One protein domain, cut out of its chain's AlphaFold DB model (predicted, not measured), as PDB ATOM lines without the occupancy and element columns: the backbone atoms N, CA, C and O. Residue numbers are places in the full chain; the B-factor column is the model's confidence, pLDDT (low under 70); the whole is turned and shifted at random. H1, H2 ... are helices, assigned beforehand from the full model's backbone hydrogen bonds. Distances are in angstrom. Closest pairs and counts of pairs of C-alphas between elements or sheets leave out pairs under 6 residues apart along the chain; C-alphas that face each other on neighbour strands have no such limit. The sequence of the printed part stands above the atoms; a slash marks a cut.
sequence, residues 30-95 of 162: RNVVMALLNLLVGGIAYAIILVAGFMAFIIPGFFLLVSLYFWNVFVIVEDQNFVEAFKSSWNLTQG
ATOM      1  N   ARG A  30      62.318  36.149  49.869       44.19
ATOM      2  CA  ARG A  30      61.902  36.345  51.253       44.19
ATOM      3  C   ARG A  30      60.567  37.084  51.259       44.19
ATOM      4  O   ARG A  30      60.531  38.276  51.016       44.19
ATOM      5  N   ASN A  31      59.495  36.348  51.551       54.94
ATOM      6  CA  ASN A  31      58.101  36.801  51.707       54.94
ATOM      7  C   ASN A  31      57.177  36.747  50.482       54.94
ATOM      8  O   ASN A  31      55.992  36.991  50.672       54.94
ATOM      9  N   VAL A  32      57.598  36.310  49.288       58.81
ATOM     10  CA  VAL A  32      56.664  36.172  48.139       58.81
ATOM     11  C   VAL A  32      55.485  35.248  48.442       58.81
ATOM     12  O   VAL A  32      54.351  35.559  48.091       58.81
ATOM     13  N   VAL A  33      55.707  34.150  49.170       62.56
ATOM     14  CA  VAL A  33      54.610  33.273  49.615       62.56
ATOM     15  C   VAL A  33      53.644  34.019  50.538       62.56
ATOM     16  O   VAL A  33      52.435  33.849  50.416       62.56
ATOM     17  N   MET A  34      54.150  34.884  51.420       64.94
ATOM     18  CA  MET A  34      53.314  35.665  52.338       64.94
ATOM     19  C   MET A  34      52.616  36.830  51.638       64.94
ATOM     20  O   MET A  34      51.459  37.096  51.947       64.94
ATOM     21  N   ALA A  35      53.253  37.471  50.657       65.69
ATOM     22  CA  ALA A  35      52.636  38.481  49.806       65.69
ATOM     23  C   ALA A  35      51.500  37.871  48.974       65.69
ATOM     24  O   ALA A  35      50.398  38.411  48.947       65.69
ATOM     25  N   LEU A  36      51.716  36.692  48.380       68.44
ATOM     26  CA  LEU A  36      50.678  35.945  47.662       68.44
ATOM     27  C   LEU A  36      49.529  35.527  48.584       68.44
ATOM     28  O   LEU A  36      48.366  35.631  48.202       68.44
ATOM     29  N   LEU A  37      49.834  35.080  49.802       72.69
ATOM     30  CA  LEU A  37      48.820  34.692  50.779       72.69
ATOM     31  C   LEU A  37      48.031  35.912  51.278       72.69
ATOM     32  O   LEU A  37      46.811  35.838  51.392       72.69
ATOM     33  N   ASN A  38      48.688  37.058  51.474       75.81
ATOM     34  CA  ASN A  38      48.037  38.331  51.787       75.81
ATOM     35  C   ASN A  38      47.202  38.867  50.619       75.81
ATOM     36  O   ASN A  38      46.122  39.395  50.855       75.81
ATOM     37  N   LEU A  39      47.640  38.697  49.371       75.56
ATOM     38  CA  LEU A  39      46.845  39.014  48.181       75.56
ATOM     39  C   LEU A  39      45.618  38.106  48.064       75.56
ATOM     40  O   LEU A  39      44.532  38.569  47.730       75.56
ATOM     41  N   LEU A  40      45.760  36.817  48.374       79.25
ATOM     42  CA  LEU A  40      44.646  35.875  48.350       79.25
ATOM     43  C   LEU A  40      43.624  36.204  49.449       79.25
ATOM     44  O   LEU A  40      42.442  36.398  49.170       79.25
ATOM     45  N   VAL A  41      44.083  36.292  50.699       80.19
ATOM     46  CA  VAL A  41      43.233  36.553  51.871       80.19
ATOM     47  C   VAL A  41      42.651  37.961  51.812       80.19
ATOM     48  O   VAL A  41      41.453  38.142  52.031       80.19
ATOM     49  N   GLY A  42      43.466  38.950  51.448       83.38
ATOM     50  CA  GLY A  42      43.024  40.315  51.206       83.38
ATOM     51  C   GLY A  42      42.021  40.393  50.059       83.38
ATOM     52  O   GLY A  42      41.009  41.066  50.195       83.38
ATOM     53  N   GLY A  43      42.207  39.634  48.978       81.00
ATOM     54  CA  GLY A  43      41.261  39.592  47.863       81.00
ATOM     55  C   GLY A  43      39.896  39.048  48.281       81.00
ATOM     56  O   GLY A  43      38.866  39.616  47.922       81.00
ATOM     57  N   ILE A  44      39.881  37.998  49.107       81.94
ATOM     58  CA  ILE A  44      38.648  37.445  49.684       81.94
ATOM     59  C   ILE A  44      37.987  38.468  50.614       81.94
ATOM     60  O   ILE A  44      36.787  38.715  50.501       81.94
ATOM     61  N   ALA A  45      38.753  39.092  51.511       85.19
ATOM     62  CA  ALA A  45      38.235  40.107  52.425       85.19
ATOM     63  C   ALA A  45      37.662  41.316  51.667       85.19
ATOM     64  O   ALA A  45      36.562  41.770  51.974       85.19
ATOM     65  N   TYR A  46      38.360  41.784  50.633       81.25
ATOM     66  CA  TYR A  46      37.912  42.853  49.745       81.25
ATOM     67  C   TYR A  46      36.597  42.485  49.055       81.25
ATOM     68  O   TYR A  46      35.650  43.266  49.085       81.25
ATOM     69  N   ALA A  47      36.496  41.271  48.504       80.12
ATOM     70  CA  ALA A  47      35.268  40.788  47.883       80.12
ATOM     71  C   ALA A  47      34.096  40.737  48.878       80.12
ATOM     72  O   ALA A  47      32.993  41.160  48.542       80.12
ATOM     73  N   ILE A  48      34.325  40.282  50.115       84.19
ATOM     74  CA  ILE A  48      33.297  40.272  51.168       84.19
ATOM     75  C   ILE A  48      32.857  41.699  51.510       84.19
ATOM     76  O   ILE A  48      31.658  41.955  51.595       84.19
ATOM     77  N   ILE A  49      33.801  42.629  51.677       83.38
ATOM     78  CA  ILE A  49      33.513  44.041  51.967       83.38
ATOM     79  C   ILE A  49      32.702  44.667  50.830       83.38
ATOM     80  O   ILE A  49      31.724  45.364  51.094       83.38
ATOM     81  N   LEU A  50      33.062  44.386  49.577       78.69
ATOM     82  CA  LEU A  50      32.314  44.835  48.409       78.69
ATOM     83  C   LEU A  50      30.894  44.289  48.404       78.69
ATOM     84  O   LEU A  50      29.947  45.062  48.293       78.69
ATOM     85  N   VAL A  51      30.736  42.972  48.540       76.19
ATOM     86  CA  VAL A  51      29.422  42.321  48.526       76.19
ATOM     87  C   VAL A  51      28.562  42.839  49.674       76.19
ATOM     88  O   VAL A  51      27.410  43.190  49.448       76.19
ATOM     89  N   ALA A  52      29.114  42.980  50.880       76.38
ATOM     90  CA  ALA A  52      28.417  43.584  52.012       76.38
ATOM     91  C   ALA A  52      28.032  45.047  51.741       76.38
ATOM     92  O   ALA A  52      26.906  45.449  52.030       76.38
ATOM     93  N   GLY A  53      28.933  45.825  51.137       72.12
ATOM     94  CA  GLY A  53      28.685  47.201  50.722       72.12
ATOM     95  C   GLY A  53      27.532  47.304  49.730       72.12
ATOM     96  O   GLY A  53      26.591  48.054  49.970       72.12
ATOM     97  N   PHE A  54      27.565  46.504  48.663       67.12
ATOM     98  CA  PHE A  54      26.520  46.450  47.641       67.12
ATOM     99  C   PHE A  54      25.195  45.876  48.162       67.12
ATOM    100  O   PHE A  54      24.140  46.344  47.739       67.12
ATOM    101  N   MET A  55      25.231  44.915  49.095       69.38
ATOM    102  CA  MET A  55      24.036  44.400  49.778       69.38
ATOM    103  C   MET A  55      23.395  45.449  50.685       69.38
ATOM    104  O   MET A  55      22.173  45.470  50.803       69.38
ATOM    105  N   ALA A  56      24.195  46.311  51.320       69.88
ATOM    106  CA  ALA A  56      23.672  47.420  52.103       69.88
ATOM    107  C   ALA A  56      23.019  48.456  51.181       69.88
ATOM    108  O   ALA A  56      21.842  48.741  51.350       69.88
ATOM    109  N   PHE A  57      23.758  48.988  50.200       56.97
ATOM    110  CA  PHE A  57      23.251  49.869  49.142       56.97
ATOM    111  C   PHE A  57      24.279  49.964  47.994       56.97
ATOM    112  O   PHE A  57      25.488  49.889  48.202       56.97
ATOM    113  N   ILE A  58      23.825  50.259  46.772       61.09
ATOM    114  CA  ILE A  58      24.721  50.447  45.609       61.09
ATOM    115  C   ILE A  58      25.759  51.558  45.865       61.09
ATOM    116  O   ILE A  58      26.929  51.416  45.520       61.09
ATOM    117  N   ILE A  59      25.337  52.640  46.525       60.00
ATOM    118  CA  ILE A  59      26.162  53.809  46.869       60.00
ATOM    119  C   ILE A  59      27.362  53.447  47.778       60.00
ATOM    120  O   ILE A  59      28.498  53.680  47.363       60.00
ATOM    121  N   PRO A  60      27.178  52.860  48.980       60.94
ATOM    122  CA  PRO A  60      28.281  52.422  49.831       60.94
ATOM    123  C   PRO A  60      29.115  51.297  49.205       60.94
ATOM    124  O   PRO A  60      30.322  51.272  49.433       60.94
ATOM    125  N   GLY A  61      28.529  50.416  48.384       65.88
ATOM    126  CA  GLY A  61      29.279  49.408  47.624       65.88
ATOM    127  C   GLY A  61      30.301  50.024  46.666       65.88
ATOM    128  O   GLY A  61      31.485  49.692  46.724       65.88
ATOM    129  N   PHE A  62      29.877  50.994  45.851       67.69
ATOM    130  CA  PHE A  62      30.780  51.735  44.962       67.69
ATOM    131  C   PHE A  62      31.815  52.556  45.721       67.69
ATOM    132  O   PHE A  62      32.987  52.578  45.351       67.69
ATOM    133  N   PHE A  63      31.399  53.203  46.806       68.38
ATOM    134  CA  PHE A  63      32.305  53.963  47.656       68.38
ATOM    135  C   PHE A  63      33.439  53.088  48.207       68.38
ATOM    136  O   PHE A  63      34.607  53.475  48.146       68.38
ATOM    137  N   LEU A  64      33.113  51.890  48.700       72.06
ATOM    138  CA  LEU A  64      34.095  50.920  49.187       72.06
ATOM    139  C   LEU A  64      34.988  50.402  48.060       72.06
ATOM    140  O   LEU A  64      36.195  50.273  48.265       72.06
ATOM    141  N   LEU A  65      34.419  50.165  46.874       70.75
ATOM    142  CA  LEU A  65      35.161  49.700  45.705       70.75
ATOM    143  C   LEU A  65      36.295  50.638  45.357       70.75
ATOM    144  O   LEU A  65      37.435  50.190  45.286       70.75
ATOM    145  N   VAL A  66      35.985  51.922  45.207       71.44
ATOM    146  CA  VAL A  66      36.975  52.919  44.809       71.44
ATOM    147  C   VAL A  66      37.931  53.246  45.960       71.44
ATOM    148  O   VAL A  66      39.131  53.374  45.737       71.44
ATOM    149  N   SER A  67      37.437  53.300  47.204       72.81
ATOM    150  CA  SER A  67      38.271  53.620  48.378       72.81
ATOM    151  C   SER A  67      39.336  52.562  48.667       72.81
ATOM    152  O   SER A  67      40.435  52.870  49.130       72.81
ATOM    153  N   LEU A  68      39.005  51.296  48.422       78.88
ATOM    154  CA  LEU A  68      39.888  50.174  48.703       78.88
ATOM    155  C   LEU A  68      40.575  49.635  47.451       78.88
ATOM    156  O   LEU A  68      41.395  48.751  47.609       78.88
ATOM    157  N   TYR A  69      40.303  50.147  46.243       74.50
ATOM    158  CA  TYR A  69      40.814  49.581  44.984       74.50
ATOM    159  C   TYR A  69      42.344  49.428  44.948       74.50
ATOM    160  O   TYR A  69      42.840  48.439  44.427       74.50
ATOM    161  N   PHE A  70      43.088  50.366  45.544       74.19
ATOM    162  CA  PHE A  70      44.555  50.429  45.471       74.19
ATOM    163  C   PHE A  70      45.284  49.566  46.501       74.19
ATOM    164  O   PHE A  70      46.514  49.549  46.533       74.19
ATOM    165  N   TRP A  71      44.555  48.831  47.341       79.56
ATOM    166  CA  TRP A  71      45.141  48.000  48.391       79.56
ATOM    167  C   TRP A  71      46.160  46.981  47.857       79.56
ATOM    168  O   TRP A  71      47.186  46.739  48.485       79.56
ATOM    169  N   ASN A  72      45.931  46.420  46.667       71.31
ATOM    170  CA  ASN A  72      46.834  45.450  46.049       71.31
ATOM    171  C   ASN A  72      48.215  46.056  45.752       71.31
ATOM    172  O   ASN A  72      49.216  45.355  45.856       71.31
ATOM    173  N   VAL A  73      48.282  47.349  45.421       75.06
ATOM    174  CA  VAL A  73      49.547  48.051  45.162       75.06
ATOM    175  C   VAL A  73      50.377  48.134  46.443       75.06
ATOM    176  O   VAL A  73      51.562  47.825  46.405       75.06
ATOM    177  N   PHE A  74      49.758  48.446  47.584       75.69
ATOM    178  CA  PHE A  74      50.439  48.484  48.885       75.69
ATOM    179  C   PHE A  74      50.964  47.108  49.320       75.69
ATOM    180  O   PHE A  74      52.045  47.016  49.894       75.69
ATOM    181  N   VAL A  75      50.247  46.025  49.008       74.19
ATOM    182  CA  VAL A  75      50.732  44.662  49.297       74.19
ATOM    183  C   VAL A  75      51.908  44.274  48.394       74.19
ATOM    184  O   VAL A  75      52.828  43.609  48.851       74.19
ATOM    185  N   ILE A  76      51.881  44.670  47.118       68.56
ATOM    186  CA  ILE A  76      52.888  44.264  46.121       68.56
ATOM    187  C   ILE A  76      54.159  45.117  46.197       68.56
ATOM    188  O   ILE A  76      55.254  44.600  46.003       68.56
ATOM    189  N   VAL A  77      54.013  46.425  46.405       72.00
ATOM    190  CA  VAL A  77      55.114  47.396  46.300       72.00
ATOM    191  C   VAL A  77      55.706  47.726  47.664       72.00
ATOM    192  O   VAL A  77      56.905  47.958  47.766       72.00
ATOM    193  N   GLU A  78      54.875  47.756  48.706       70.12
ATOM    194  CA  GLU A  78      55.290  48.176  50.047       70.12
ATOM    195  C   GLU A  78      55.365  47.010  51.045       70.12
ATOM    196  O   GLU A  78      55.543  47.246  52.237       70.12
ATOM    197  N   ASP A  79      55.222  45.760  50.576       70.00
ATOM    198  CA  ASP A  79      55.222  44.538  51.399       70.00
ATOM    199  C   ASP A  79      54.267  44.609  52.616       70.00
ATOM    200  O   ASP A  79      54.457  43.930  53.631       70.00
ATOM    201  N   GLN A  80      53.210  45.428  52.525       77.38
ATOM    202  CA  GLN A  80      52.240  45.589  53.606       77.38
ATOM    203  C   GLN A  80      51.380  44.331  53.756       77.38
ATOM    204  O   GLN A  80      51.035  43.643  52.789       77.38
ATOM    205  N   ASN A  81      50.950  44.046  54.987       79.81
ATOM    206  CA  ASN A  81      49.889  43.063  55.192       79.81
ATOM    207  C   ASN A  81      48.550  43.602  54.648       79.81
ATOM    208  O   ASN A  81      48.352  44.809  54.529       79.81
ATOM    209  N   PHE A  82      47.605  42.718  54.312       76.12
ATOM    210  CA  PHE A  82      46.347  43.142  53.676       76.12
ATOM    211  C   PHE A  82      45.540  44.140  54.532       76.12
ATOM    212  O   PHE A  82      44.821  44.983  54.001       76.12
ATOM    213  N   VAL A  83      45.673  44.065  55.861       83.19
ATOM    214  CA  VAL A  83      44.984  44.953  56.809       83.19
ATOM    215  C   VAL A  83      45.562  46.369  56.755       83.19
ATOM    216  O   VAL A  83      44.808  47.342  56.715       83.19
ATOM    217  N   GLU A  84      46.887  46.495  56.756       81.75
ATOM    218  CA  GLU A  84      47.604  47.759  56.591       81.75
ATOM    219  C   GLU A  84      47.357  48.330  55.202       81.75
ATOM    220  O   GLU A  84      46.976  49.491  55.097       81.75
ATOM    221  N   ALA A  85      47.406  47.496  54.166       82.12
ATOM    222  CA  ALA A  85      47.125  47.899  52.796       82.12
ATOM    223  C   ALA A  85      45.712  48.481  52.621       82.12
ATOM    224  O   ALA A  85      45.533  49.484  51.925       82.12
ATOM    225  N   PHE A  86      44.699  47.915  53.289       83.00
ATOM    226  CA  PHE A  86      43.356  48.498  53.303       83.00
ATOM    227  C   PHE A  86      43.307  49.847  54.015       83.00
ATOM    228  O   PHE A  86      42.654  50.767  53.521       83.00
ATOM    229  N   LYS A  87      43.998  50.002  55.150       83.62
ATOM    230  CA  LYS A  87      44.070  51.291  55.856       83.62
ATOM    231  C   LYS A  87      44.795  52.347  55.023       83.62
ATOM    232  O   LYS A  87      44.308  53.473  54.934       83.62
ATOM    233  N   SER A  88      45.903  51.979  54.388       80.69
ATOM    234  CA  SER A  88      46.692  52.844  53.510       80.69
ATOM    235  C   SER A  88      45.873  53.286  52.295       80.69
ATOM    236  O   SER A  88      45.759  54.485  52.046       80.69
ATOM    237  N   SER A  89      45.181  52.357  51.622       81.06
ATOM    238  CA  SER A  89      44.261  52.678  50.517       81.06
ATOM    239  C   SER A  89      43.107  53.583  50.965       81.06
ATOM    240  O   SER A  89      42.749  54.544  50.281       81.06
ATOM    241  N   TRP A  90      42.538  53.320  52.143       80.56
ATOM    242  CA  TRP A  90      41.450  54.124  52.699       80.56
ATOM    243  C   TRP A  90      41.869  55.557  53.027       80.56
ATOM    244  O   TRP A  90      41.068  56.482  52.866       80.56
ATOM    245  N   ASN A  91      43.098  55.738  53.517       81.31
ATOM    246  CA  ASN A  91      43.658  57.045  53.843       81.31
ATOM    247  C   ASN A  91      44.063  57.814  52.580       81.31
ATOM    248  O   ASN A  91      43.773  59.001  52.479       81.31
ATOM    249  N   LEU A  92      44.643  57.131  51.587       74.31
ATOM    250  CA  LEU A  92      44.979  57.719  50.287       74.31
ATOM    251  C   LEU A  92      43.739  58.318  49.610       74.31
ATOM    252  O   LEU A  92      43.767  59.422  49.078       74.31
ATOM    253  N   THR A  93      42.616  57.611  49.692       71.94
ATOM    254  CA  THR A  93      41.369  58.049  49.069       71.94
ATOM    255  C   THR A  93      40.598  59.081  49.898       71.94
ATOM    256  O   THR A  93      39.625  59.612  49.376       71.94
ATOM    257  N   GLN A  94      41.010  59.432  51.136       69.06
ATOM    258  CA  GLN A  94      40.304  60.405  52.003       69.06
ATOM    259  C   GLN A  94      40.114  61.793  51.396       69.06
ATOM    260  O   GLN A  94      39.065  62.391  51.631       69.06
ATOM    261  N   GLY A  95      41.078  62.279  50.615       67.00
ATOM    262  CA  GLY A  95      41.037  63.628  50.042       67.00
ATOM    263  C   GLY A  95      40.015  63.799  48.915       67.00
ATOM    264  O   GLY A  95      39.311  64.801  48.885       67.00
TER     265      GLY A  95
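Overview. This is residues 30 to 95 of the 162 residues of an uncharacterized protein of Haloredivivus sp. (strain G17) (UniProt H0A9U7). One long helix, H1, spans the length, and the chain folds back along it through H2, then H3. H4 crosses where H2 gives way to H3 and runs away from H1. The printed part has 66 residues, 54 of them in four named helices, H1 to H4 in order along the chain, with no named strand; its class is all helix, and it is compact, with radius of gyration of the C-alphas 12.0 A, and flat, 41 by 25 by 12 A.

Along the chain. Find C-alpha 32 at (56.664, 36.172, 48.139); H1 runs 35.1 A to residue 56. H2 is residues 58 to 68, H3 71 to 77, and H4 82 to 92, ending at (44.979, 57.719, 50.287).

Arrangement. At H1, residues 46 to 55 touch H2, a hairpin at a shallow 21 degrees; the closest C-alphas, Gly 53 and Gly 61, are 3.8 A apart. Residues 35 to 39 touch H3, closest C-alphas Ala 35 and Val 75, 6.5 A. H4 touches H3 about perpendicular, 74 degrees, closest C-alphas Trp 71 and Ala 85, 4.8 A. In each helix, every O i to N i+4 pair is within hydrogen-bond range.

Size, cuts and confidence. The printed part has no cut; its links are tight. Look for pLDDT under 70 at residues 30 to 36, 54 to 63, 76 and 94 to 95.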